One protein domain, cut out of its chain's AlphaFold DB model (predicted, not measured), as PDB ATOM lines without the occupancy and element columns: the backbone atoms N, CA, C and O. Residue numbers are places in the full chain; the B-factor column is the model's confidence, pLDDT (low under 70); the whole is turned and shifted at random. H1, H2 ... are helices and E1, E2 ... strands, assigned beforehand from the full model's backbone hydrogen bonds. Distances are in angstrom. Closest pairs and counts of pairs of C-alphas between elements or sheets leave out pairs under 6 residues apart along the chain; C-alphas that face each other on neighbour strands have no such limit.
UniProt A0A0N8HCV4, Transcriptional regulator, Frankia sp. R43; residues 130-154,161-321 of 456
ATOM      1  N   PRO A 130     185.563 161.152 285.594       96.38
ATOM      2  CA  PRO A 130     186.678 162.052 285.266       96.38
ATOM      3  C   PRO A 130     187.531 162.465 286.479       96.38
ATOM      4  O   PRO A 130     188.756 162.546 286.392       96.38
ATOM      5  N   GLU A 131     186.903 162.649 287.640       96.12
ATOM      6  CA  GLU A 131     187.562 163.004 288.899       96.12
ATOM      7  C   GLU A 131     188.422 161.846 289.431       96.12
ATOM      8  O   GLU A 131     189.528 162.062 289.930       96.12
ATOM      9  N   ALA A 132     187.945 160.606 289.289       96.56
ATOM     10  CA  ALA A 132     188.682 159.401 289.660       96.56
ATOM     11  C   ALA A 132     189.838 159.121 288.688       96.56
ATOM     12  O   ALA A 132     190.945 158.798 289.124       96.56
ATOM     13  N   VAL A 133     189.614 159.309 287.384       96.31
ATOM     14  CA  VAL A 133     190.661 159.248 286.352       96.31
ATOM     15  C   VAL A 133     191.788 160.217 286.696       96.31
ATOM     16  O   VAL A 133     192.938 159.794 286.809       96.31
ATOM     17  N   HIS A 134     191.459 161.481 286.974       94.56
ATOM     18  CA  HIS A 134     192.450 162.480 287.363       94.56
ATOM     19  C   HIS A 134     193.168 162.130 288.681       94.56
ATOM     20  O   HIS A 134     194.383 162.302 288.769       94.56
ATOM     21  N   ARG A 135     192.459 161.596 289.686       95.50
ATOM     22  CA  ARG A 135     193.043 161.225 290.989       95.50
ATOM     23  C   ARG A 135     194.007 160.037 290.905       95.50
ATOM     24  O   ARG A 135     195.070 160.068 291.522       95.50
ATOM     25  N   HIS A 136     193.636 158.972 290.194       95.12
ATOM     26  CA  HIS A 136     194.376 157.702 290.212       95.12
ATOM     27  C   HIS A 136     195.342 157.536 289.027       95.12
ATOM     28  O   HIS A 136     196.303 156.764 289.126       95.12
ATOM     29  N   VAL A 137     195.131 158.267 287.927       94.56
ATOM     30  CA  VAL A 137     196.027 158.322 286.762       94.56
ATOM     31  C   VAL A 137     196.220 159.789 286.333       94.56
ATOM     32  O   VAL A 137     195.763 160.189 285.265       94.56
ATOM     33  N   PRO A 138     196.895 160.627 287.146       92.75
ATOM     34  CA  PRO A 138     197.004 162.067 286.890       92.75
ATOM     35  C   PRO A 138     197.765 162.413 285.605       92.75
ATOM     36  O   PRO A 138     197.566 163.492 285.059       92.75
ATOM     37  N   GLN A 139     198.606 161.500 285.103       92.00
ATOM     38  CA  GLN A 139     199.270 161.630 283.807       92.00
ATOM     39  C   GLN A 139     198.335 161.370 282.617       92.00
ATOM     40  O   GLN A 139     198.755 161.593 281.488       92.00
ATOM     41  N   HIS A 140     197.129 160.820 282.806       94.38
ATOM     42  CA  HIS A 140     196.219 160.518 281.697       94.38
ATOM     43  C   HIS A 140     195.568 161.783 281.147       94.38
ATOM     44  O   HIS A 140     194.790 162.450 281.828       94.38
ATOM     45  N   GLU A 141     195.858 162.059 279.883       93.75
ATOM     46  CA  GLU A 141     195.303 163.176 279.141       93.75
ATOM     47  C   GLU A 141     195.271 162.834 277.648       93.75
ATOM     48  O   GLU A 141     196.164 162.159 277.123       93.75
ATOM     49  N   ALA A 142     194.240 163.310 276.962       95.00
ATOM     50  CA  ALA A 142     194.161 163.346 275.510       95.00
ATOM     51  C   ALA A 142     193.853 164.779 275.083       95.00
ATOM     52  O   ALA A 142     193.105 165.468 275.773       95.00
ATOM     53  N   ALA A 143     194.401 165.224 273.961       93.31
ATOM     54  CA  ALA A 143     194.154 166.560 273.442       93.31
ATOM     55  C   ALA A 143     193.871 166.516 271.941       93.31
ATOM     56  O   ALA A 143     194.420 165.673 271.224       93.31
ATOM     57  N   ILE A 144     193.023 167.426 271.464       91.56
ATOM     58  CA  ILE A 144     192.807 167.651 270.033       91.56
ATOM     59  C   ILE A 144     193.071 169.109 269.685       91.56
ATOM     60  O   ILE A 144     192.474 170.019 270.265       91.56
ATOM     61  N   GLN A 145     193.934 169.304 268.693       89.06
ATOM     62  CA  GLN A 145     194.286 170.608 268.159       89.06
ATOM     63  C   GLN A 145     193.955 170.671 266.669       89.06
ATOM     64  O   GLN A 145     194.215 169.723 265.929       89.06
ATOM     65  N   VAL A 146     193.395 171.793 266.217       83.12
ATOM     66  CA  VAL A 146     193.147 172.045 264.788       83.12
ATOM     67  C   VAL A 146     193.924 173.282 264.349       83.12
ATOM     68  O   VAL A 146     193.687 174.388 264.838       83.12
ATOM     69  N   ILE A 147     194.845 173.074 263.414       74.88
ATOM     70  CA  ILE A 147     195.739 174.061 262.814       74.88
ATOM     71  C   ILE A 147     195.445 174.098 261.309       74.88
ATOM     72  O   ILE A 147     195.502 173.084 260.621       74.88
ATOM     73  N   GLY A 148     195.120 175.269 260.787       61.84
ATOM     74  CA  GLY A 148     194.824 175.500 259.378       61.84
ATOM     75  C   GLY A 148     194.930 176.988 259.050       61.84
ATOM     76  O   GLY A 148     195.172 177.789 259.955       61.84
ATOM     77  N   PRO A 149     194.726 177.393 257.786       51.28
ATOM     78  CA  PRO A 149     194.863 178.795 257.377       51.28
ATOM     79  C   PRO A 149     193.939 179.734 258.171       51.28
ATOM     80  O   PRO A 149     194.329 180.840 258.522       51.28
ATOM     81  N   GLU A 150     192.754 179.252 258.549       46.03
ATOM     82  CA  GLU A 150     191.747 179.987 259.331       46.03
ATOM     83  C   GLU A 150     192.004 179.924 260.855       46.03
ATOM     84  O   GLU A 150     191.366 180.627 261.642       46.03
ATOM     85  N   THR A 151     192.952 179.086 261.295       50.97
ATOM     86  CA  THR A 151     193.311 178.886 262.711       50.97
ATOM     87  C   THR A 151     194.785 179.156 263.042       50.97
ATOM     88  O   THR A 151     195.216 178.977 264.185       50.97
ATOM     89  N   GLY A 152     195.538 179.691 262.076       42.62
ATOM     90  CA  GLY A 152     196.798 180.392 262.298       42.62
ATOM     91  C   GLY A 152     198.028 179.795 261.614       42.62
ATOM     92  O   GLY A 152     198.927 179.320 262.307       42.62
ATOM     93  N   GLU A 153     198.160 180.003 260.301       43.09
ATOM     94  CA  GLU A 153     199.374 180.712 259.870       43.09
ATOM     95  C   GLU A 153     199.231 182.194 260.267       43.09
ATOM     96  O   GLU A 153     198.101 182.687 260.344       43.09
ATOM     97  N   PRO A 154     200.320 182.929 260.557       41.88
ATOM     98  CA  PRO A 154     200.235 184.367 260.786       41.88
ATOM     99  C   PRO A 154     199.846 185.064 259.475       41.88
ATOM    100  O   PRO A 154     200.698 185.418 258.661       41.88
ATOM    101  N   GLY A 161     194.334 183.275 264.299       44.47
ATOM    102  CA  GLY A 161     193.239 182.386 263.904       44.47
ATOM    103  C   GLY A 161     192.770 181.461 265.040       44.47
ATOM    104  O   GLY A 161     193.515 181.153 265.974       44.47
ATOM    105  N   ALA A 162     191.522 180.993 264.951       46.34
ATOM    106  CA  ALA A 162     190.805 180.306 266.028       46.34
ATOM    107  C   ALA A 162     191.368 178.911 266.393       46.34
ATOM    108  O   ALA A 162     190.824 177.872 266.016       46.34
ATOM    109  N   ARG A 163     192.452 178.873 267.176       55.41
ATOM    110  CA  ARG A 163     193.065 177.641 267.700       55.41
ATOM    111  C   ARG A 163     192.108 176.890 268.629       55.41
ATOM    112  O   ARG A 163     192.068 177.150 269.828       55.41
ATOM    113  N   MET A 164     191.395 175.900 268.094       60.22
ATOM    114  CA  MET A 164     190.734 174.889 268.919       60.22
ATOM    115  C   MET A 164     191.813 174.006 269.552       60.22
ATOM    116  O   MET A 164     192.586 173.381 268.823       60.22
ATOM    117  N   ASN A 165     191.875 173.977 270.883       80.19
ATOM    118  CA  ASN A 165     192.836 173.194 271.658       80.19
ATOM    119  C   ASN A 165     192.149 172.651 272.918       80.19
ATOM    120  O   ASN A 165     192.215 173.261 273.986       80.19
ATOM    121  N   ASP A 166     191.445 171.529 272.765       88.19
ATOM    122  CA  ASP A 166     190.682 170.911 273.850       88.19
ATOM    123  C   ASP A 166     191.492 169.793 274.508       88.19
ATOM    124  O   ASP A 166     191.957 168.876 273.825       88.19
ATOM    125  N   PHE A 167     191.589 169.834 275.839       91.75
ATOM    126  CA  PHE A 167     192.204 168.796 276.669       91.75
ATOM    127  C   PHE A 167     191.133 168.007 277.424       91.75
ATOM    128  O   PHE A 167     190.198 168.571 277.993       91.75
ATOM    129  N   PHE A 168     191.302 166.689 277.487       94.12
ATOM    130  CA  PHE A 168     190.347 165.766 278.083       94.12
ATOM    131  C   PHE A 168     191.028 164.805 279.057       94.12
ATOM    132  O   PHE A 168     192.014 164.145 278.729       94.12
ATOM    133  N   ARG A 169     190.421 164.650 280.236       94.31
ATOM    134  CA  ARG A 169     190.810 163.676 281.272       94.31
ATOM    135  C   ARG A 169     189.662 162.698 281.528       94.31
ATOM    136  O   ARG A 169     189.188 162.525 282.646       94.31
ATOM    137  N   TRP A 170     189.140 162.140 280.439       96.38
ATOM    138  CA  TRP A 170     187.976 161.249 280.425       96.38
ATOM    139  C   TRP A 170     188.386 159.784 280.205       96.38
ATOM    140  O   TRP A 170     189.506 159.532 279.750       96.38
ATOM    141  N   PRO A 171     187.490 158.818 280.471       96.94
ATOM    142  CA  PRO A 171     187.710 157.410 280.152       96.94
ATOM    143  C   PRO A 171     187.996 157.151 278.676       96.94
ATOM    144  O   PRO A 171     187.465 157.818 277.788       96.94
ATOM    145  N   LEU A 172     188.809 156.133 278.415       97.00
ATOM    146  CA  LEU A 172     189.334 155.802 277.092       97.00
ATOM    147  C   LEU A 172     188.244 155.484 276.058       97.00
ATOM    148  O   LEU A 172     188.381 155.860 274.892       97.00
ATOM    149  N   LEU A 173     187.149 154.836 276.469       95.31
ATOM    150  CA  LEU A 173     186.030 154.521 275.577       95.31
ATOM    151  C   LEU A 173     185.305 155.805 275.137       95.31
ATOM    152  O   LEU A 173     185.114 156.027 273.941       95.31
ATOM    153  N   ARG A 174     184.999 156.700 276.087       96.44
ATOM    154  CA  ARG A 174     184.447 158.037 275.817       96.44
ATOM    155  C   ARG A 174     185.367 158.894 274.949       96.44
ATOM    156  O   ARG A 174     184.882 159.522 274.015       96.44
ATOM    157  N   LEU A 175     186.672 158.917 275.233       95.62
ATOM    158  CA  LEU A 175     187.659 159.647 274.425       95.62
ATOM    159  C   LEU A 175     187.695 159.150 272.979       95.62
ATOM    160  O   LEU A 175     187.757 159.953 272.052       95.62
ATOM    161  N   THR A 176     187.632 157.831 272.788       94.69
ATOM    162  CA  THR A 176     187.652 157.223 271.455       94.69
ATOM    163  C   THR A 176     186.419 157.628 270.643       94.69
ATOM    164  O   THR A 176     186.563 158.024 269.488       94.69
ATOM    165  N   GLU A 177     185.220 157.594 271.236       94.25
ATOM    166  CA  GLU A 177     183.997 158.058 270.561       94.25
ATOM    167  C   GLU A 177     184.003 159.569 270.280       94.25
ATOM    168  O   GLU A 177     183.648 159.968 269.172       94.25
ATOM    169  N   GLU A 178     184.437 160.403 271.230       95.12
ATOM    170  CA  GLU A 178     184.511 161.864 271.064       95.12
ATOM    171  C   GLU A 178     185.440 162.251 269.904       95.12
ATOM    172  O   GLU A 178     185.062 163.013 269.013       95.12
ATOM    173  N   LEU A 179     186.655 161.697 269.878       94.50
ATOM    174  CA  LEU A 179     187.636 161.999 268.838       94.50
ATOM    175  C   LEU A 179     187.210 161.437 267.472       94.50
ATOM    176  O   LEU A 179     187.413 162.105 266.459       94.50
ATOM    177  N   LEU A 180     186.541 160.276 267.426       93.69
ATOM    178  CA  LEU A 180     185.931 159.760 266.193       93.69
ATOM    179  C   LEU A 180     184.774 160.634 265.696       93.69
ATOM    180  O   LEU A 180     184.681 160.886 264.496       93.69
ATOM    181  N   ALA A 181     183.912 161.133 266.583       93.69
ATOM    182  CA  ALA A 181     182.839 162.055 266.214       93.69
ATOM    183  C   ALA A 181     183.406 163.375 265.662       93.69
ATOM    184  O   ALA A 181     182.985 163.843 264.603       93.69
ATOM    185  N   ARG A 182     184.431 163.929 266.322       93.31
ATOM    186  CA  ARG A 182     185.151 165.136 265.879       93.31
ATOM    187  C   ARG A 182     185.890 164.955 264.557       93.31
ATOM    188  O   ARG A 182     185.954 165.921 263.795       93.31
ATOM    189  N   PHE A 183     186.421 163.760 264.298       93.50
ATOM    190  CA  PHE A 183     187.005 163.369 263.017       93.50
ATOM    191  C   PHE A 183     185.932 163.298 261.926       93.50
ATOM    192  O   PHE A 183     186.060 163.979 260.913       93.50
ATOM    193  N   ARG A 184     184.831 162.564 262.146       92.81
ATOM    194  CA  ARG A 184     183.716 162.435 261.185       92.81
ATOM    195  C   ARG A 184     183.113 163.784 260.796       92.81
ATOM    196  O   ARG A 184     182.823 163.999 259.629       92.81
ATOM    197  N   ALA A 185     182.966 164.696 261.757       90.75
ATOM    198  CA  ALA A 185     182.443 166.041 261.518       90.75
ATOM    199  C   ALA A 185     183.384 166.948 260.695       90.75
ATOM    200  O   ALA A 185     182.937 167.978 260.199       90.75
ATOM    201  N   ARG A 186     184.676 166.601 260.578       88.81
ATOM    202  CA  ARG A 186     185.701 167.402 259.880       88.81
ATOM    203  C   ARG A 186     186.237 166.761 258.607       88.81
ATOM    204  O   ARG A 186     186.709 167.487 257.746       88.81
ATOM    205  N   ASN A 187     186.202 165.436 258.499       90.94
ATOM    206  CA  ASN A 187     186.767 164.675 257.388       90.94
ATOM    207  C   ASN A 187     185.959 164.922 256.098       90.94
ATOM    208  O   ASN A 187     184.860 164.372 255.962       90.94
ATOM    209  N   PRO A 188     186.457 165.736 255.145       86.62
ATOM    210  CA  PRO A 188     185.723 166.006 253.920       86.62
ATOM    211  C   PRO A 188     185.667 164.735 253.069       86.62
ATOM    212  O   PRO A 188     186.522 163.857 253.172       86.62
ATOM    213  N   SER A 189     184.657 164.620 252.211       85.69
ATOM    214  CA  SER A 189     184.522 163.477 251.305       85.69
ATOM    215  C   SER A 189     184.148 163.923 249.895       85.69
ATOM    216  O   SER A 189     183.463 164.928 249.712       85.69
ATOM    217  N   ARG A 190     184.599 163.166 248.894       81.81
ATOM    218  CA  ARG A 190     184.334 163.381 247.466       81.81
ATOM    219  C   ARG A 190     183.416 162.268 246.968       81.81
ATOM    220  O   ARG A 190     183.714 161.094 247.164       81.81
ATOM    221  N   GLU A 191     182.313 162.610 246.307       81.69
ATOM    222  CA  GLU A 191     181.467 161.594 245.672       81.69
ATOM    223  C   GLU A 191     182.135 161.035 244.409       81.69
ATOM    224  O   GLU A 191     182.496 161.787 243.501       81.69
ATOM    225  N   ILE A 192     182.209 159.710 244.313       78.88
ATOM    226  CA  ILE A 192     182.409 158.984 243.058       78.88
ATOM    227  C   ILE A 192     181.109 158.272 242.676       78.88
ATOM    228  O   ILE A 192     180.310 157.897 243.536       78.88
ATOM    229  N   ARG A 193     180.882 158.055 241.379       76.62
ATOM    230  CA  ARG A 193     179.814 157.167 240.904       76.62
ATOM    231  C   ARG A 193     180.440 155.842 240.499       76.62
ATOM    232  O   ARG A 193     181.329 155.849 239.658       76.62
ATOM    233  N   TYR A 194     179.956 154.745 241.071       71.62
ATOM    234  CA  TYR A 194     180.272 153.385 240.650       71.62
ATOM    235  C   TYR A 194     178.968 152.728 240.184       71.62
ATOM    236  O   TYR A 194     178.003 152.654 240.944       71.62
ATOM    237  N   GLU A 195     178.909 152.320 238.914       75.38
ATOM    238  CA  GLU A 195     177.671 151.894 238.243       75.38
ATOM    239  C   GLU A 195     176.531 152.929 238.407       75.38
ATOM    240  O   GLU A 195     176.629 154.055 237.909       75.38
ATOM    241  N   LEU A 196     175.451 152.563 239.107       74.12
ATOM    242  CA  LEU A 196     174.306 153.426 239.420       74.12
ATOM    243  C   LEU A 196     174.363 154.017 240.841       74.12
ATOM    244  O   LEU A 196     173.507 154.824 241.205       74.12
ATOM    245  N   VAL A 197     175.363 153.644 241.645       74.81
ATOM    246  CA  VAL A 197     175.485 154.020 243.058       74.81
ATOM    247  C   VAL A 197     176.465 155.184 243.220       74.81
ATOM    248  O   VAL A 197     177.524 155.240 242.591       74.81
ATOM    249  N   ARG A 198     176.112 156.142 244.082       79.00
ATOM    250  CA  ARG A 198     177.044 157.160 244.584       79.00
ATOM    251  C   ARG A 198     177.770 156.608 245.805       79.00
ATOM    252  O   ARG A 198     177.124 156.249 246.785       79.00
ATOM    253  N   THR A 199     179.093 156.594 245.750       81.69
ATOM    254  CA  THR A 199     179.963 156.179 246.852       81.69
ATOM    255  C   THR A 199     180.780 157.377 247.309       81.69
ATOM    256  O   THR A 199     181.357 158.094 246.496       81.69
ATOM    257  N   SER A 200     180.833 157.606 248.617       84.62
ATOM    258  CA  SER A 200     181.635 158.678 249.203       84.62
ATOM    259  C   SER A 200     183.066 158.191 249.447       84.62
ATOM    260  O   SER A 200     183.260 157.198 250.148       84.62
ATOM    261  N   VAL A 201     184.064 158.872 248.878       86.81
ATOM    262  CA  VAL A 201     185.490 158.661 249.167       86.81
ATOM    263  C   VAL A 201     185.929 159.733 250.169       86.81
ATOM    264  O   VAL A 201     186.016 160.905 249.789       86.81
ATOM    265  N   PRO A 202     186.171 159.391 251.445       91.12
ATOM    266  CA  PRO A 202     186.650 160.356 252.428       91.12
ATOM    267  C   PRO A 202     188.106 160.748 252.149       91.12
ATOM    268  O   PRO A 202     188.859 159.956 251.590       91.12
ATOM    269  N   ALA A 203     188.525 161.939 252.580       90.38
ATOM    270  CA  ALA A 203     189.923 162.375 252.493       90.38
ATOM    271  C   ALA A 203     190.853 161.589 253.433       90.38
ATOM    272  O   ALA A 203     192.047 161.488 253.183       90.38
ATOM    273  N   TYR A 204     190.298 160.991 254.489       94.56
ATOM    274  CA  TYR A 204     190.991 160.035 255.349       94.56
ATOM    275  C   TYR A 204     190.105 158.818 255.608       94.56
ATOM    276  O   TYR A 204     188.942 158.958 255.999       94.56
ATOM    277  N   ALA A 205     190.644 157.608 255.471       93.50
ATOM    278  CA  ALA A 205     189.917 156.401 255.836       93.50
ATOM    279  C   ALA A 205     189.636 156.365 257.353       93.50
ATOM    280  O   ALA A 205     190.558 156.247 258.162       93.50
ATOM    281  N   GLU A 206     188.359 156.391 257.755       93.19
ATOM    282  CA  GLU A 206     187.966 156.342 259.178       93.19
ATOM    283  C   GLU A 206     188.544 155.112 259.890       93.19
ATOM    284  O   GLU A 206     189.008 155.198 261.025       93.19
ATOM    285  N   GLN A 207     188.588 153.967 259.203       91.06
ATOM    286  CA  GLN A 207     189.188 152.747 259.737       91.06
ATOM    287  C   GLN A 207     190.686 152.910 260.049       91.06
ATOM    288  O   GLN A 207     191.170 152.263 260.977       91.06
ATOM    289  N   ALA A 208     191.415 153.760 259.322       92.50
ATOM    290  CA  ALA A 208     192.806 154.058 259.633       92.50
ATOM    291  C   ALA A 208     192.910 154.963 260.865       92.50
ATOM    292  O   ALA A 208     193.610 154.609 261.810       92.50
ATOM    293  N   PHE A 209     192.153 156.064 260.911       94.69
ATOM    294  CA  PHE A 209     192.137 156.969 262.065       94.69
ATOM    295  C   PHE A 209     191.717 156.256 263.365       94.69
ATOM    296  O   PHE A 209     192.430 156.337 264.363       94.69
ATOM    297  N   ARG A 210     190.623 155.474 263.335       93.25
ATOM    298  CA  ARG A 210     190.139 154.649 264.463       93.25
ATOM    299  C   ARG A 210     191.231 153.746 265.026       93.25
ATOM    300  O   ARG A 210     191.395 153.641 266.237       93.25
ATOM    301  N   GLU A 211     191.959 153.086 264.137       91.69
ATOM    302  CA  GLU A 211     192.984 152.119 264.497       91.69
ATOM    303  C   GLU A 211     194.248 152.800 265.036       91.69
ATOM    304  O   GLU A 211     194.796 152.355 266.040       91.69
ATOM    305  N   LEU A 212     194.699 153.901 264.431       92.62
ATOM    306  CA  LEU A 212     195.846 154.664 264.937       92.62
ATOM    307  C   LEU A 212     195.553 155.283 266.310       92.62
ATOM    308  O   LEU A 212     196.378 155.168 267.214       92.62
ATOM    309  N   LEU A 213     194.356 155.847 266.498       94.50
ATOM    310  CA  LEU A 213     193.909 156.398 267.776       94.50
ATOM    311  C   LEU A 213     193.828 155.323 268.872       94.50
ATOM    312  O   LEU A 213     194.315 155.520 269.986       94.50
ATOM    313  N   ALA A 214     193.252 154.163 268.558       92.19
ATOM    314  CA  ALA A 214     193.179 153.055 269.502       92.19
ATOM    315  C   ALA A 214     194.570 152.504 269.859       92.19
ATOM    316  O   ALA A 214     194.837 152.230 271.028       92.19
ATOM    317  N   ASN A 215     195.480 152.399 268.883       90.31
ATOM    318  CA  ASN A 215     196.861 151.997 269.144       90.31
ATOM    319  C   ASN A 215     197.603 153.032 270.004       90.31
ATOM    320  O   ASN A 215     198.314 152.629 270.924       90.31
ATOM    321  N   ALA A 216     197.381 154.335 269.796       92.25
ATOM    322  CA  ALA A 216     197.905 155.377 270.677       92.25
ATOM    323  C   ALA A 216     197.433 155.166 272.128       92.25
ATOM    324  O   ALA A 216     198.260 155.063 273.027       92.25
ATOM    325  N   PHE A 217     196.131 154.979 272.373       93.44
ATOM    326  CA  PHE A 217     195.623 154.737 273.731       93.44
ATOM    327  C   PHE A 217     196.093 153.417 274.365       93.44
ATOM    328  O   PHE A 217     196.415 153.393 275.553       93.44
ATOM    329  N   VAL A 218     196.150 152.318 273.611       90.94
ATOM    330  CA  VAL A 218     196.527 150.990 274.136       90.94
ATOM    331  C   VAL A 218     198.036 150.869 274.395       90.94
ATOM    332  O   VAL A 218     198.450 150.181 275.332       90.94
ATOM    333  N   HIS A 219     198.872 151.526 273.585       87.50
ATOM    334  CA  HIS A 219     200.334 151.431 273.674       87.50
ATOM    335  C   HIS A 219     201.000 152.607 274.408       87.50
ATOM    336  O   HIS A 219     202.212 152.546 274.642       87.50
ATOM    337  N   ARG A 220     200.231 153.629 274.811       90.44
ATOM    338  CA  ARG A 220     200.672 154.774 275.623       90.44
ATOM    339  C   ARG A 220     201.410 154.357 276.892       90.44
ATOM    340  O   ARG A 220     200.947 153.495 277.642       90.44
ATOM    341  N   ASP A 221     202.500 155.052 277.205       90.38
ATOM    342  CA  ASP A 221     203.062 155.017 278.552       90.38
ATOM    343  C   ASP A 221     202.233 155.872 279.523       90.38
ATOM    344  O   ASP A 221     202.331 157.096 279.549       90.38
ATOM    345  N   TYR A 222     201.419 155.220 280.354       91.38
ATOM    346  CA  TYR A 222     200.615 155.887 281.383       91.38
ATOM    347  C   TYR A 222     201.420 156.400 282.589       91.38
ATOM    348  O   TYR A 222     200.838 157.017 283.480       91.38
ATOM    349  N   ARG A 223     202.739 156.169 282.636       89.81
ATOM    350  CA  ARG A 223     203.650 156.767 283.625       89.81
ATOM    351  C   ARG A 223     204.358 158.010 283.088       89.81
ATOM    352  O   ARG A 223     204.799 158.829 283.890       89.81
ATOM    353  N   ALA A 224     204.474 158.145 281.767       88.25
ATOM    354  CA  ALA A 224     205.072 159.313 281.134       88.25
ATOM    355  C   ALA A 224     204.141 160.534 281.207       88.25
ATOM    356  O   ALA A 224     202.915 160.411 281.237       88.25
ATOM    357  N   VAL A 225     204.739 161.724 281.221       87.19
ATOM    358  CA  VAL A 225     204.023 163.001 281.104       87.19
ATOM    359  C   VAL A 225     203.732 163.287 279.626       87.19
ATOM    360  O   VAL A 225     204.521 162.920 278.757       87.19
ATOM    361  N   GLY A 226     202.612 163.957 279.346       86.12
ATOM    362  CA  GLY A 226     202.192 164.370 278.002       86.12
ATOM    363  C   GLY A 226     200.869 163.733 277.579       86.12
ATOM    364  O   GLY A 226     200.574 162.593 277.934       86.12
ATOM    365  N   ALA A 227     200.051 164.464 276.828       91.56
ATOM    366  CA  ALA A 227     198.776 163.960 276.321       91.56
ATOM    367  C   ALA A 227     198.965 163.020 275.115       91.56
ATOM    368  O   ALA A 227     199.966 163.107 274.406       91.56
ATOM    369  N   VAL A 228     197.974 162.165 274.834       94.88
ATOM    370  CA  VAL A 228     197.790 161.656 273.460       94.88
ATOM    371  C   VAL A 228     197.246 162.807 272.627       94.88
ATOM    372  O   VAL A 228     196.106 163.223 272.827       94.88
ATOM    373  N   HIS A 229     198.068 163.352 271.740       94.06
ATOM    374  CA  HIS A 229     197.759 164.574 271.008       94.06
ATOM    375  C   HIS A 229     197.339 164.242 269.576       94.06
ATOM    376  O   HIS A 229     198.105 163.641 268.830       94.06
ATOM    377  N   THR A 230     196.116 164.617 269.202       95.19
ATOM    378  CA  THR A 230     195.610 164.531 267.825       95.19
ATOM    379  C   THR A 230     195.660 165.927 267.212       95.19
ATOM    380  O   THR A 230     194.835 166.773 267.552       95.19
ATOM    381  N   GLN A 231     196.617 166.182 266.329       92.19
ATOM    382  CA  GLN A 231     196.759 167.457 265.631       92.19
ATOM    383  C   GLN A 231     196.259 167.308 264.199       92.19
ATOM    384  O   GLN A 231     196.709 166.434 263.465       92.19
ATOM    385  N   TRP A 232     195.336 168.167 263.787       90.31
ATOM    386  CA  TRP A 232     194.971 168.333 262.384       90.31
ATOM    387  C   TRP A 232     195.748 169.533 261.845       90.31
ATOM    388  O   TRP A 232     195.667 170.605 262.440       90.31
ATOM    389  N   THR A 233     196.506 169.358 260.768       86.38
ATOM    390  CA  THR A 233     197.324 170.399 260.125       86.38
ATOM    391  C   THR A 233     196.999 170.491 258.630       86.38
ATOM    392  O   THR A 233     196.192 169.718 258.106       86.38
ATOM    393  N   SER A 234     197.635 171.423 257.917       84.19
ATOM    394  CA  SER A 234     197.652 171.447 256.447       84.19
ATOM    395  C   SER A 234     198.368 170.234 255.834       84.19
ATOM    396  O   SER A 234     198.057 169.852 254.711       84.19
ATOM    397  N   GLU A 235     199.298 169.615 256.568       86.19
ATOM    398  CA  GLU A 235     200.092 168.461 256.125       86.19
ATOM    399  C   GLU A 235     199.425 167.108 256.411       86.19
ATOM    400  O   GLU A 235     199.857 166.094 255.861       86.19
ATOM    401  N   GLY A 236     198.396 167.051 257.265       91.38
ATOM    402  CA  GLY A 236     197.723 165.798 257.607       91.38
ATOM    403  C   GLY A 236     197.051 165.768 258.976       91.38
ATOM    404  O   GLY A 236     196.766 166.794 259.591       91.38
ATOM    405  N   ILE A 237     196.819 164.552 259.472       94.56
ATOM    406  CA  ILE A 237     196.431 164.286 260.860       94.56
ATOM    407  C   ILE A 237     197.591 163.578 261.555       94.56
ATOM    408  O   ILE A 237     197.954 162.465 261.181       94.56
ATOM    409  N   GLU A 238     198.147 164.195 262.588       94.69
ATOM    410  CA  GLU A 238     199.207 163.644 263.426       94.69
ATOM    411  C   GLU A 238     198.617 163.136 264.750       94.69
ATOM    412  O   GLU A 238     197.907 163.861 265.445       94.69
ATOM    413  N   ILE A 239     198.898 161.881 265.107       95.38
ATOM    414  CA  ILE A 239     198.538 161.276 266.394       95.38
ATOM    415  C   ILE A 239     199.829 160.934 267.136       95.38
ATOM    416  O   ILE A 239     200.548 159.998 266.779       95.38
ATOM    417  N   THR A 240     200.088 161.693 268.192       94.25
ATOM    418  CA  THR A 240     201.321 161.672 268.980       94.25
ATOM    419  C   THR A 240     201.036 161.050 270.346       94.25
ATOM    420  O   THR A 240     200.159 161.505 271.079       94.25
ATOM    421  N   SER A 241     201.751 159.974 270.683       93.44
ATOM    422  CA  SER A 241     201.532 159.151 271.879       93.44
ATOM    423  C   SER A 241     202.789 159.077 272.755       93.44
ATOM    424  O   SER A 241     203.847 158.689 272.252       93.44
ATOM    425  N   PRO A 242     202.697 159.355 274.071       90.88
ATOM    426  CA  PRO A 242     203.812 159.189 275.004       90.88
ATOM    427  C   PRO A 242     204.337 157.748 275.078       90.88
ATOM    428  O   PRO A 242     203.561 156.790 275.143       90.88
ATOM    429  N   GLY A 243     205.663 157.622 275.147       84.81
ATOM    430  CA  GLY A 243     206.417 156.372 275.119       84.81
ATOM    431  C   GLY A 243     206.721 155.909 273.691       84.81
ATOM    432  O   GLY A 243     205.819 155.835 272.863       84.81
ATOM    433  N   GLY A 244     207.975 155.542 273.407       82.00
ATOM    434  CA  GLY A 244     208.364 154.977 272.109       82.00
ATOM    435  C   GLY A 244     207.997 153.499 271.932       82.00
ATOM    436  O   GLY A 244     207.247 152.903 272.714       82.00
ATOM    437  N   PHE A 245     208.541 152.880 270.886       78.50
ATOM    438  CA  PHE A 245     208.269 151.479 270.560       78.50
ATOM    439  C   PHE A 245     208.900 150.505 271.564       78.50
ATOM    440  O   PHE A 245     210.054 150.648 271.956       78.50
ATOM    441  N   VAL A 246     208.130 149.482 271.955       66.19
ATOM    442  CA  VAL A 246     208.506 148.502 272.997       66.19
ATOM    443  C   VAL A 246     209.711 147.639 272.591       66.19
ATOM    444  O   VAL A 246     210.490 147.229 273.447       66.19
ATOM    445  N   ASP A 247     209.880 147.374 271.295       62.50
ATOM    446  CA  ASP A 247     211.078 146.729 270.762       62.50
ATOM    447  C   ASP A 247     212.070 147.817 270.305       62.50
ATOM    448  O   ASP A 247     211.836 148.513 269.313       62.50
ATOM    449  N   ALA A 248     213.179 147.960 271.035       44.28
ATOM    450  CA  ALA A 248     214.174 149.002 270.801       44.28
ATOM    451  C   ALA A 248     214.712 149.006 269.353       44.28
ATOM    452  O   ALA A 248     215.201 147.995 268.850       44.28
ATOM    453  N   GLY A 249     214.661 150.175 268.705       45.38
ATOM    454  CA  GLY A 249     215.378 150.452 267.454       45.38
ATOM    455  C   GLY A 249     214.659 150.128 266.138       45.38
ATOM    456  O   GLY A 249     215.243 150.367 265.083       45.38
ATOM    457  N   ARG A 250     213.414 149.624 266.142       49.75
ATOM    458  CA  ARG A 250     212.627 149.493 264.897       49.75
ATOM    459  C   ARG A 250     211.132 149.731 265.105       49.75
ATOM    460  O   ARG A 250     210.355 148.819 265.379       49.75
ATOM    461  N   ALA A 251     210.741 150.980 264.904       49.19
ATOM    462  CA  ALA A 251     209.368 151.356 264.600       49.19
ATOM    463  C   ALA A 251     208.902 150.690 263.275       49.19
ATOM    464  O   ALA A 251     209.739 150.223 262.493       49.19
ATOM    465  N   PRO A 252     207.586 150.609 262.991       51.91
ATOM    466  CA  PRO A 252     207.033 149.774 261.917       51.91
ATOM    467  C   PRO A 252     207.403 150.198 260.482       51.91
ATOM    468  O   PRO A 252     206.996 149.519 259.540       51.91
ATOM    469  N   HIS A 253     208.207 151.255 260.300       45.12
ATOM    470  CA  HIS A 253     208.597 151.804 258.995       45.12
ATOM    471  C   HIS A 253     209.164 150.769 258.014       45.12
ATOM    472  O   HIS A 253     208.985 150.908 256.812       45.12
ATOM    473  N   THR A 254     209.852 149.725 258.492       46.78
ATOM    474  CA  THR A 254     210.509 148.768 257.583       46.78
ATOM    475  C   THR A 254     209.577 147.737 256.952       46.78
ATOM    476  O   THR A 254     210.077 146.892 256.215       46.78
ATOM    477  N   SER A 255     208.267 147.756 257.254       51.47
ATOM    478  CA  SER A 255     207.205 147.207 256.391       51.47
ATOM    479  C   SER A 255     205.825 147.228 257.054       51.47
ATOM    480  O   SER A 255     205.624 146.663 258.134       51.47
ATOM    481  N   ALA A 256     204.827 147.725 256.316       54.78
ATOM    482  CA  ALA A 256     203.398 147.597 256.631       54.78
ATOM    483  C   ALA A 256     202.879 146.136 256.643       54.78
ATOM    484  O   ALA A 256     201.712 145.881 256.937       54.78
ATOM    485  N   LEU A 257     203.729 145.159 256.319       57.31
ATOM    486  CA  LEU A 257     203.481 143.716 256.343       57.31
ATOM    487  C   LEU A 257     204.316 142.976 257.403       57.31
ATOM    488  O   LEU A 257     204.266 141.746 257.435       57.31
ATOM    489  N   SER A 258     205.062 143.689 258.260       57.72
ATOM    490  CA  SER A 258     205.929 143.088 259.284       57.72
ATOM    491  C   SER A 258     205.193 142.018 260.103       57.72
ATOM    492  O   SER A 258     204.132 142.257 260.680       57.72
ATOM    493  N   VAL A 259     205.760 140.809 260.124       53.19
ATOM    494  CA  VAL A 259     205.100 139.577 260.602       53.19
ATOM    495  C   VAL A 259     205.274 139.367 262.117       53.19
ATOM    496  O   VAL A 259     204.786 138.384 262.674       53.19
ATOM    497  N   ARG A 260     205.966 140.274 262.825       59.00
ATOM    498  CA  ARG A 260     206.197 140.123 264.270       59.00
ATOM    499  C   ARG A 260     204.860 140.189 265.038       59.00
ATOM    500  O   ARG A 260     204.092 141.122 264.812       59.00
ATOM    501  N   PRO A 261     204.587 139.254 265.974       57.97
ATOM    502  CA  PRO A 261     203.424 139.348 266.853       57.97
ATOM    503  C   PRO A 261     203.434 140.679 267.621       57.97
ATOM    504  O   PRO A 261     204.463 141.001 268.226       57.97
ATOM    505  N   PRO A 262     202.337 141.456 267.623       64.25
ATOM    506  CA  PRO A 262     202.302 142.719 268.344       64.25
ATOM    507  C   PRO A 262     202.427 142.472 269.847       64.25
ATOM    508  O   PRO A 262     201.755 141.609 270.415       64.25
ATOM    509  N   ARG A 263     203.290 143.257 270.494       72.25
ATOM    510  CA  ARG A 263     203.491 143.261 271.945       72.25
ATOM    511  C   ARG A 263     202.833 144.516 272.526       72.25
ATOM    512  O   ARG A 263     203.456 145.580 272.493       72.25
ATOM    513  N   PRO A 264     201.571 144.450 272.987       76.75
ATOM    514  CA  PRO A 264     200.924 145.597 273.609       76.75
ATOM    515  C   PRO A 264     201.622 145.972 274.917       76.75
ATOM    516  O   PRO A 264     201.976 145.098 275.707       76.75
ATOM    517  N   ARG A 265     201.797 147.281 275.151       81.50
ATOM    518  CA  ARG A 265     202.347 147.807 276.414       81.50
ATOM    519  C   ARG A 265     201.399 147.516 277.586       81.50
ATOM    520  O   ARG A 265     201.859 147.233 278.687       81.50
ATOM    521  N   SER A 266     200.090 147.533 277.320       86.81
ATOM    522  CA  SER A 266     199.049 147.040 278.220       86.81
ATOM    523  C   SER A 266     198.220 145.943 277.536       86.81
ATOM    524  O   SER A 266     197.321 146.255 276.748       86.81
ATOM    525  N   PRO A 267     198.504 144.653 277.799       88.94
ATOM    526  CA  PRO A 267     197.650 143.551 277.362       88.94
ATOM    527  C   PRO A 267     196.197 143.688 277.836       88.94
ATOM    528  O   PRO A 267     195.286 143.334 277.093       88.94
ATOM    529  N   LEU A 268     195.972 144.241 279.033       91.31
ATOM    530  CA  LEU A 268     194.637 144.414 279.609       91.31
ATOM    531  C   LEU A 268     193.814 145.474 278.848       91.31
ATOM    532  O   LEU A 268     192.662 145.217 278.496       91.31
ATOM    533  N   LEU A 269     194.401 146.629 278.508       93.12
ATOM    534  CA  LEU A 269     193.719 147.621 277.662       93.12
ATOM    535  C   LEU A 269     193.537 147.122 276.224       93.12
ATOM    536  O   LEU A 269     192.492 147.373 275.624       93.12
ATOM    537  N   ALA A 270     194.513 146.385 275.682       90.62
ATOM    538  CA  ALA A 270     194.399 145.772 274.361       90.62
ATOM    539  C   ALA A 270     193.214 144.794 274.292       90.62
ATOM    540  O   ALA A 270     192.455 144.819 273.322       90.62
ATOM    541  N   ASP A 271     193.021 143.972 275.330       90.69
ATOM    542  CA  ASP A 271     191.885 143.056 275.409       90.69
ATOM    543  C   ASP A 271     190.546 143.795 275.511       90.69
ATOM    544  O   ASP A 271     189.606 143.471 274.783       90.69
ATOM    545  N   ALA A 272     190.473 144.841 276.337       93.12
ATOM    546  CA  ALA A 272     189.267 145.650 276.476       93.12
ATOM    547  C   ALA A 272     188.865 146.348 275.167       93.12
ATOM    548  O   ALA A 272     187.711 146.246 274.755       93.12
ATOM    549  N   PHE A 273     189.804 146.988 274.463       93.00
ATOM    550  CA  PHE A 273     189.542 147.634 273.167       93.00
ATOM    551  C   PHE A 273     189.125 146.630 272.081       93.00
ATOM    552  O   PHE A 273     188.215 146.901 271.290       93.00
ATOM    553  N   ARG A 274     189.746 145.445 272.081       90.81
ATOM    554  CA  ARG A 274     189.412 144.324 271.193       90.81
ATOM    555  C   ARG A 274     187.992 143.820 271.444       90.81
ATOM    556  O   ARG A 274     187.234 143.588 270.506       90.81
ATOM    557  N   ARG A 275     187.620 143.635 272.712       91.19
ATOM    558  CA  ARG A 275     186.294 143.132 273.101       91.19
ATOM    559  C   ARG A 275     185.203 144.185 272.950       91.19
ATOM    560  O   ARG A 275     184.099 143.822 272.568       91.19
ATOM    561  N   ALA A 276     185.530 145.468 273.103       90.31
ATOM    562  CA  ALA A 276     184.668 146.593 272.735       90.31
ATOM    563  C   ALA A 276     184.400 146.700 271.217       90.31
ATOM    564  O   ALA A 276     183.538 147.471 270.808       90.31
ATOM    565  N   GLY A 277     185.142 145.970 270.372       88.81
ATOM    566  CA  GLY A 277     185.040 146.060 268.911       88.81
ATOM    567  C   GLY A 277     185.698 147.307 268.307       88.81
ATOM    568  O   GLY A 277     185.483 147.608 267.131       88.81
ATOM    569  N   ILE A 278     186.508 148.034 269.088       87.56
ATOM    570  CA  ILE A 278     187.260 149.208 268.623       87.56
ATOM    571  C   ILE A 278     188.451 148.761 267.764       87.56
ATOM    572  O   ILE A 278     188.660 149.318 266.685       87.56
ATOM    573  N   THR A 279     189.190 147.745 268.222       83.31
ATOM    574  CA  THR A 279     190.340 147.138 267.527       83.31
ATOM    575  C   THR A 279     190.058 145.686 267.140       83.31
ATOM    576  O   THR A 279     189.171 145.033 267.694       83.31
ATOM    577  N   GLU A 280     190.812 145.145 266.179       73.75
ATOM    578  CA  GLU A 280     190.627 143.757 265.744       73.75
ATOM    579  C   GLU A 280     191.409 142.712 266.551       73.75
ATOM    580  O   GLU A 280     192.547 142.905 266.978       73.75
ATOM    581  N   ARG A 281     190.814 141.513 266.637       60.28
ATOM    582  CA  ARG A 281     191.340 140.343 267.360       60.28
ATOM    583  C   ARG A 281     192.692 139.833 266.849       60.28
ATOM    584  O   ARG A 281     193.391 139.146 267.581       60.28
ATOM    585  N   SER A 282     193.049 140.124 265.599       59.66
ATOM    586  CA  SER A 282     194.173 139.479 264.905       59.66
ATOM    587  C   SER A 282     195.529 140.165 265.084       59.66
ATOM    588  O   SER A 282     196.506 139.701 264.499       59.66
ATOM    589  N   GLY A 283     195.601 141.314 265.771       62.91
ATOM    590  CA  GLY A 283     196.832 142.115 265.831       62.91
ATOM    591  C   GLY A 283     197.253 142.731 264.486       62.91
ATOM    592  O   GLY A 283     198.353 143.254 264.348       62.91
ATOM    593  N   ARG A 284     196.377 142.674 263.472       74.56
ATOM    594  CA  ARG A 284     196.602 143.179 262.104       74.56
ATOM    595  C   ARG A 284     196.120 144.622 261.917       74.56
ATOM    596  O   ARG A 284     195.967 145.058 260.780       74.56
ATOM    597  N   GLY A 285     195.883 145.347 263.011       80.25
ATOM    598  CA  GLY A 285     195.315 146.693 263.028       80.25
ATOM    599  C   GLY A 285     195.979 147.638 262.032       80.25
ATOM    600  O   GLY A 285     195.376 148.007 261.026       80.25
ATOM    601  N   ILE A 286     197.269 147.921 262.235       84.62
ATOM    602  CA  ILE A 286     198.073 148.764 261.336       84.62
ATOM    603  C   ILE A 286     197.967 148.316 259.867       84.62
ATOM    604  O   ILE A 286     197.787 149.151 258.985       84.62
ATOM    605  N   ARG A 287     197.960 147.004 259.582       86.56
ATOM    606  CA  ARG A 287     197.786 146.484 258.212       86.56
ATOM    607  C   ARG A 287     196.439 146.894 257.605       86.56
ATOM    608  O   ARG A 287     196.380 147.250 256.432       86.56
ATOM    609  N   ARG A 288     195.359 146.871 258.393       87.06
ATOM    610  CA  ARG A 288     194.030 147.346 257.969       87.06
ATOM    611  C   ARG A 288     193.992 148.865 257.803       87.06
ATOM    612  O   ARG A 288     193.330 149.328 256.884       87.06
ATOM    613  N   ALA A 289     194.732 149.624 258.614       90.44
ATOM    614  CA  ALA A 289     194.881 151.070 258.436       90.44
ATOM    615  C   ALA A 289     195.563 151.416 257.097       90.44
ATOM    616  O   ALA A 289     195.011 152.202 256.329       90.44
ATOM    617  N   TYR A 290     196.689 150.770 256.762       92.06
ATOM    618  CA  TYR A 290     197.313 150.907 255.438       92.06
ATOM    619  C   TYR A 290     196.365 150.483 254.314       92.06
ATOM    620  O   TYR A 290     196.181 151.231 253.360       92.06
ATOM    621  N   ALA A 291     195.739 149.306 254.419       92.62
ATOM    622  CA  ALA A 291     194.862 148.801 253.364       92.62
ATOM    623  C   ALA A 291     193.660 149.727 253.114       92.62
ATOM    624  O   ALA A 291     193.304 149.956 251.964       92.62
ATOM    625  N   ALA A 292     193.071 150.296 254.171       92.88
ATOM    626  CA  ALA A 292     191.943 151.213 254.060       92.88
ATOM    627  C   ALA A 292     192.323 152.553 253.405       92.88
ATOM    628  O   ALA A 292     191.551 153.046 252.590       92.88
ATOM    629  N   GLN A 293     193.503 153.114 253.712       94.44
ATOM    630  CA  GLN A 293     193.987 154.318 253.023       94.44
ATOM    631  C   GLN A 293     194.294 154.030 251.548       94.44
ATOM    632  O   GLN A 293     193.716 154.652 250.659       94.44
ATOM    633  N   LEU A 294     195.139 153.029 251.279       94.88
ATOM    634  CA  LEU A 294     195.602 152.728 249.923       94.88
ATOM    635  C   LEU A 294     194.441 152.335 248.997       94.88
ATOM    636  O   LEU A 294     194.395 152.781 247.856       94.88
ATOM    637  N   ALA A 295     193.458 151.562 249.481       94.19
ATOM    638  CA  ALA A 295     192.258 151.230 248.707       94.19
ATOM    639  C   ALA A 295     191.359 152.451 248.422       94.19
ATOM    640  O   ALA A 295     190.626 152.441 247.437       94.19
ATOM    641  N   GLY A 296     191.432 153.502 249.244       92.19
ATOM    642  CA  GLY A 296     190.797 154.799 248.995       92.19
ATOM    643  C   GLY A 296     191.575 155.708 248.036       92.19
ATOM    644  O   GLY A 296     191.147 156.837 247.816       92.19
ATOM    645  N   GLY A 297     192.705 155.255 247.479       92.50
ATOM    646  CA  GLY A 297     193.595 156.086 246.660       92.50
ATOM    647  C   GLY A 297     194.415 157.096 247.472       92.50
ATOM    648  O   GLY A 297     194.921 158.057 246.900       92.50
ATOM    649  N   LEU A 298     194.526 156.902 248.790       93.44
ATOM    650  CA  LEU A 298     195.225 157.783 249.730       93.44
ATOM    651  C   LEU A 298     196.578 157.185 250.133       93.44
ATOM    652  O   LEU A 298     196.747 155.963 250.156       93.44
ATOM    653  N   ALA A 299     197.533 158.028 250.522       92.19
ATOM    654  CA  ALA A 299     198.788 157.567 251.104       92.19
ATOM    655  C   ALA A 299     198.570 156.794 252.418       92.19
ATOM    656  O   ALA A 299     197.724 157.125 253.253       92.19
ATOM    657  N   GLY A 300     199.368 155.740 252.603       91.50
ATOM    658  CA  GLY A 300     199.384 154.972 253.844       91.50
ATOM    659  C   GLY A 300     199.898 155.796 255.036       91.50
ATOM    660  O   GLY A 300     200.574 156.803 254.828       91.50
ATOM    661  N   PRO A 301     199.618 155.364 256.282       91.62
ATOM    662  CA  PRO A 301     200.177 155.998 257.471       91.62
ATOM    663  C   PRO A 301     201.710 156.091 257.436       91.62
ATOM    664  O   PRO A 301     202.384 155.168 256.973       91.62
ATOM    665  N   ASP A 302     202.256 157.165 257.993       89.31
ATOM    666  CA  ASP A 302     203.686 157.339 258.237       89.31
ATOM    667  C   ASP A 302     203.995 157.309 259.746       89.31
ATOM    668  O   ASP A 302     203.185 157.711 260.579       89.31
ATOM    669  N   PHE A 303     205.178 156.806 260.095       87.75
ATOM    670  CA  PHE A 303     205.717 156.749 261.452       87.75
ATOM    671  C   PHE A 303     207.152 157.299 261.555       87.75
ATOM    672  O   PHE A 303     207.750 157.208 262.629       87.75
ATOM    673  N   HIS A 304     207.742 157.828 260.474       84.81
ATOM    674  CA  HIS A 304     209.149 158.253 260.416       84.81
ATOM    675  C   HIS A 304     209.524 159.334 261.441       84.81
ATOM    676  O   HIS A 304     210.675 159.386 261.865       84.81
ATOM    677  N   ARG A 305     208.561 160.147 261.896       86.38
ATOM    678  CA  ARG A 305     208.761 161.177 262.933       86.38
ATOM    679  C   ARG A 305     208.784 160.639 264.377       86.38
ATOM    680  O   ARG A 305     208.994 161.415 265.304       86.38
ATOM    681  N   SER A 306     208.576 159.338 264.590       87.25
ATOM    682  CA  SER A 306     208.628 158.721 265.927       87.25
ATOM    683  C   SER A 306     210.038 158.726 266.533       87.25
ATOM    684  O   SER A 306     211.029 158.554 265.828       87.25
ATOM    685  N   THR A 307     210.126 158.833 267.859       86.62
ATOM    686  CA  THR A 307     211.378 158.870 268.631       86.62
ATOM    687  C   THR A 307     211.466 157.708 269.634       86.62
ATOM    688  O   THR A 307     210.592 156.838 269.695       86.62
ATOM    689  N   ALA A 308     212.533 157.668 270.443       83.38
ATOM    690  CA  ALA A 308     212.666 156.706 271.543       83.38
ATOM    691  C   ALA A 308     211.608 156.905 272.651       83.38
ATOM    692  O   ALA A 308     211.207 155.940 273.303       83.38
ATOM    693  N   ASP A 309     211.117 158.135 272.816       85.88
ATOM    694  CA  ASP A 309     210.230 158.539 273.911       85.88
ATOM    695  C   ASP A 309     208.787 158.805 273.462       85.88
ATOM    696  O   ASP A 309     207.911 159.013 274.300       85.88
ATOM    697  N   CYS A 310     208.511 158.785 272.155       87.38
ATOM    698  CA  CYS A 310     207.194 159.086 271.607       87.38
ATOM    699  C   CYS A 310     206.937 158.377 270.269       87.38
ATOM    700  O   CYS A 310     207.791 158.370 269.382       87.38
ATOM    701  N   VAL A 311     205.737 157.820 270.097       89.44
ATOM    702  CA  VAL A 311     205.252 157.342 268.795       89.44
ATOM    703  C   VAL A 311     204.429 158.439 268.132       89.44
ATOM    704  O   VAL A 311     203.451 158.906 268.711       89.44
ATOM    705  N   ILE A 312     204.797 158.801 266.905       91.50
ATOM    706  CA  ILE A 312     204.081 159.766 266.066       91.50
ATOM    707  C   ILE A 312     203.567 159.025 264.836       91.50
ATOM    708  O   ILE A 312     204.361 158.472 264.074       91.50
ATOM    709  N   ALA A 313     202.246 158.994 264.664       92.75
ATOM    710  CA  ALA A 313     201.570 158.402 263.516       92.75
ATOM    711  C   ALA A 313     200.913 159.503 262.677       92.75
ATOM    712  O   ALA A 313     200.041 160.214 263.171       92.75
ATOM    713  N   VAL A 314     201.306 159.636 261.414       93.25
ATOM    714  CA  VAL A 314     200.813 160.674 260.502       93.25
ATOM    715  C   VAL A 314     199.919 160.042 259.437       93.25
ATOM    716  O   VAL A 314     200.300 159.075 258.782       93.25
ATOM    717  N   LEU A 315     198.727 160.598 259.246       94.50
ATOM    718  CA  LEU A 315     197.913 160.411 258.050       94.50
ATOM    719  C   LEU A 315     198.135 161.633 257.151       94.50
ATOM    720  O   LEU A 315     197.568 162.683 257.453       94.50
ATOM    721  N   PRO A 316     198.970 161.547 256.104       92.44
ATOM    722  CA  PRO A 316     199.318 162.710 255.294       92.44
ATOM    723  C   PRO A 316     198.112 163.247 254.514       92.44
ATOM    724  O   PRO A 316     197.303 162.479 253.989       92.44
ATOM    725  N   ALA A 317     198.021 164.571 254.405       88.94
ATOM    726  CA  ALA A 317     197.069 165.258 253.547       88.94
ATOM    727  C   ALA A 317     197.480 165.054 252.084       88.94
ATOM    728  O   ALA A 317     198.396 165.696 251.574       88.94
ATOM    729  N   GLN A 318     196.794 164.140 251.401       86.75
ATOM    730  CA  GLN A 318     196.975 163.886 249.978       86.75
ATOM    731  C   GLN A 318     195.613 163.894 249.284       86.75
ATOM    732  O   GLN A 318     194.637 163.356 249.809       86.75
ATOM    733  N   GLU A 319     195.536 164.464 248.081       86.38
ATOM    734  CA  GLU A 319     194.372 164.235 247.227       86.38
ATOM    735  C   GLU A 319     194.267 162.750 246.858       86.38
ATOM    736  O   GLU A 319     195.208 162.167 246.320       86.38
ATOM    737  N   ALA A 320     193.103 162.154 247.123       88.56
ATOM    738  CA  ALA A 320     192.811 160.780 246.741       88.56
ATOM    739  C   ALA A 320     192.901 160.586 245.218       88.56
ATOM    740  O   ALA A 320     192.222 161.286 244.459       88.56
ATOM    741  N   ASP A 321     193.640 159.565 244.774       92.75
ATOM    742  CA  ASP A 321     193.501 159.031 243.420       92.75
ATOM    743  C   ASP A 321     192.134 158.339 243.296       92.75
ATOM    744  O   ASP A 321     191.969 157.143 243.548       92.75
TER     745      ASP A 321
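AT A GLANCE: This is residues 130 to 154 and 161 to 321 of the 456 residues of the protein "Transcriptional regulator" of Frankia sp. R43 (UniProt A0A0N8HCV4). A five-stranded sheet has two helices, H3 and H4, side by side over one face and no named helix on the other; H5 and H6 pack on different parts of H4. The hairpin of E3 and E4 runs out past one end of the sheet's strands, with residues 193 to 198 sticking out at its tip, and H1 lies past the opposite end. The printed part has 186 residues with six named helices and seven named strands, in the order H1 E1 H2 E2 H3 E3 E4 H4 E5 E6 H5 H6 E7. The large sheet is mixed, in the order E2 E1 E5 E6 E7, and the class is mixed, helices and strands. The whole is compact, with a radius of gyration of the C-alphas of 16.7 A, and spans 53 by 44 by 30 A.

HOW THE PARTS SIT: Start at H1, residues 130 to 136, which touches no helix and is not on the large sheet. Go on to E1, residues 142 to 146, and past H2, residues 149 to 152, which is not on the sheet either. E2, residues 164 to 168, is an edge strand antiparallel to E1; look for N 168 and O 142, 2.8 A apart. H3, residues 172 to 184, is on the sheet at a height of 9.7 A and runs along the strands, at 6 degrees to E1 on the local plane. E3, residues 189 to 194, and E4, residues 197 to 202, form an antiparallel hairpin, with N 192 and O 199 at 2.8 A. H4, residues 206 to 219, is on the same face as H3 at a height of 9.3 A; this is an arrangement in two layers, helices on one face of a sheet. H4 lies over E6, residues 236 to 242, and their closest C-alphas, Ala 216 and Ser 241, are 5.4 A apart. E5, residues 228 to 232, is parallel to E1, with N 230 and O 143 at 2.8 A. E5 and E6 form a hairpin, with N 231 and O 238 at 2.8 A. E7, residues 310 to 316, is the other edge strand, antiparallel to E6, with N 239 and O 313 at 2.8 A. H4 is the hub. It touches H3 at a shallow tilt of 28 degrees, opposite ways, the closest C-alphas being Leu 180 and Arg 210 at 6.8 A. With residues 214 to 218 alone it touches H5, residues 267 to 275; the closest C-alphas are Val 218 and Leu 269, 5.6 A. With residues 207 to 212 alone it touches H6, residues 285 to 295; the closest C-alphas are Ala 208 and Ala 289, 3.8 A. H5 and H6 are apart. Every O i to N i+4 pair is within hydrogen-bond range in H1, H3, H4, H5 and H6; H2 is too short for such a pair.

IN THESE COORDINATES: Find C-alpha 130 at (186.678, 162.052, 285.266), where H1 begins. H3 measures 18.1 A from first to last C-alpha. H4 starts at C-alpha 206, (187.966, 156.342, 259.178), and measures 19.7 A. E6 measures 19.6 A, E7 18.5 A and H6 15.3 A. E7 ends at C-alpha 316, (199.318, 162.710, 255.294).

THE WHOLE: The C-alphas of Arg 135 and Glu 195, the two farthest apart, are 55.7 A from each other. Residues 155 to 160 are not printed, and C-alphas 154 and 161 are 7.9 A apart across this cut. The links from E6 to H5 and from H6 to E7 are long. The mean pLDDT of the printed part is 83.5; residues 148 to 154, 161 to 164, 246 to 262 and 281 to 283 of this model are under 70.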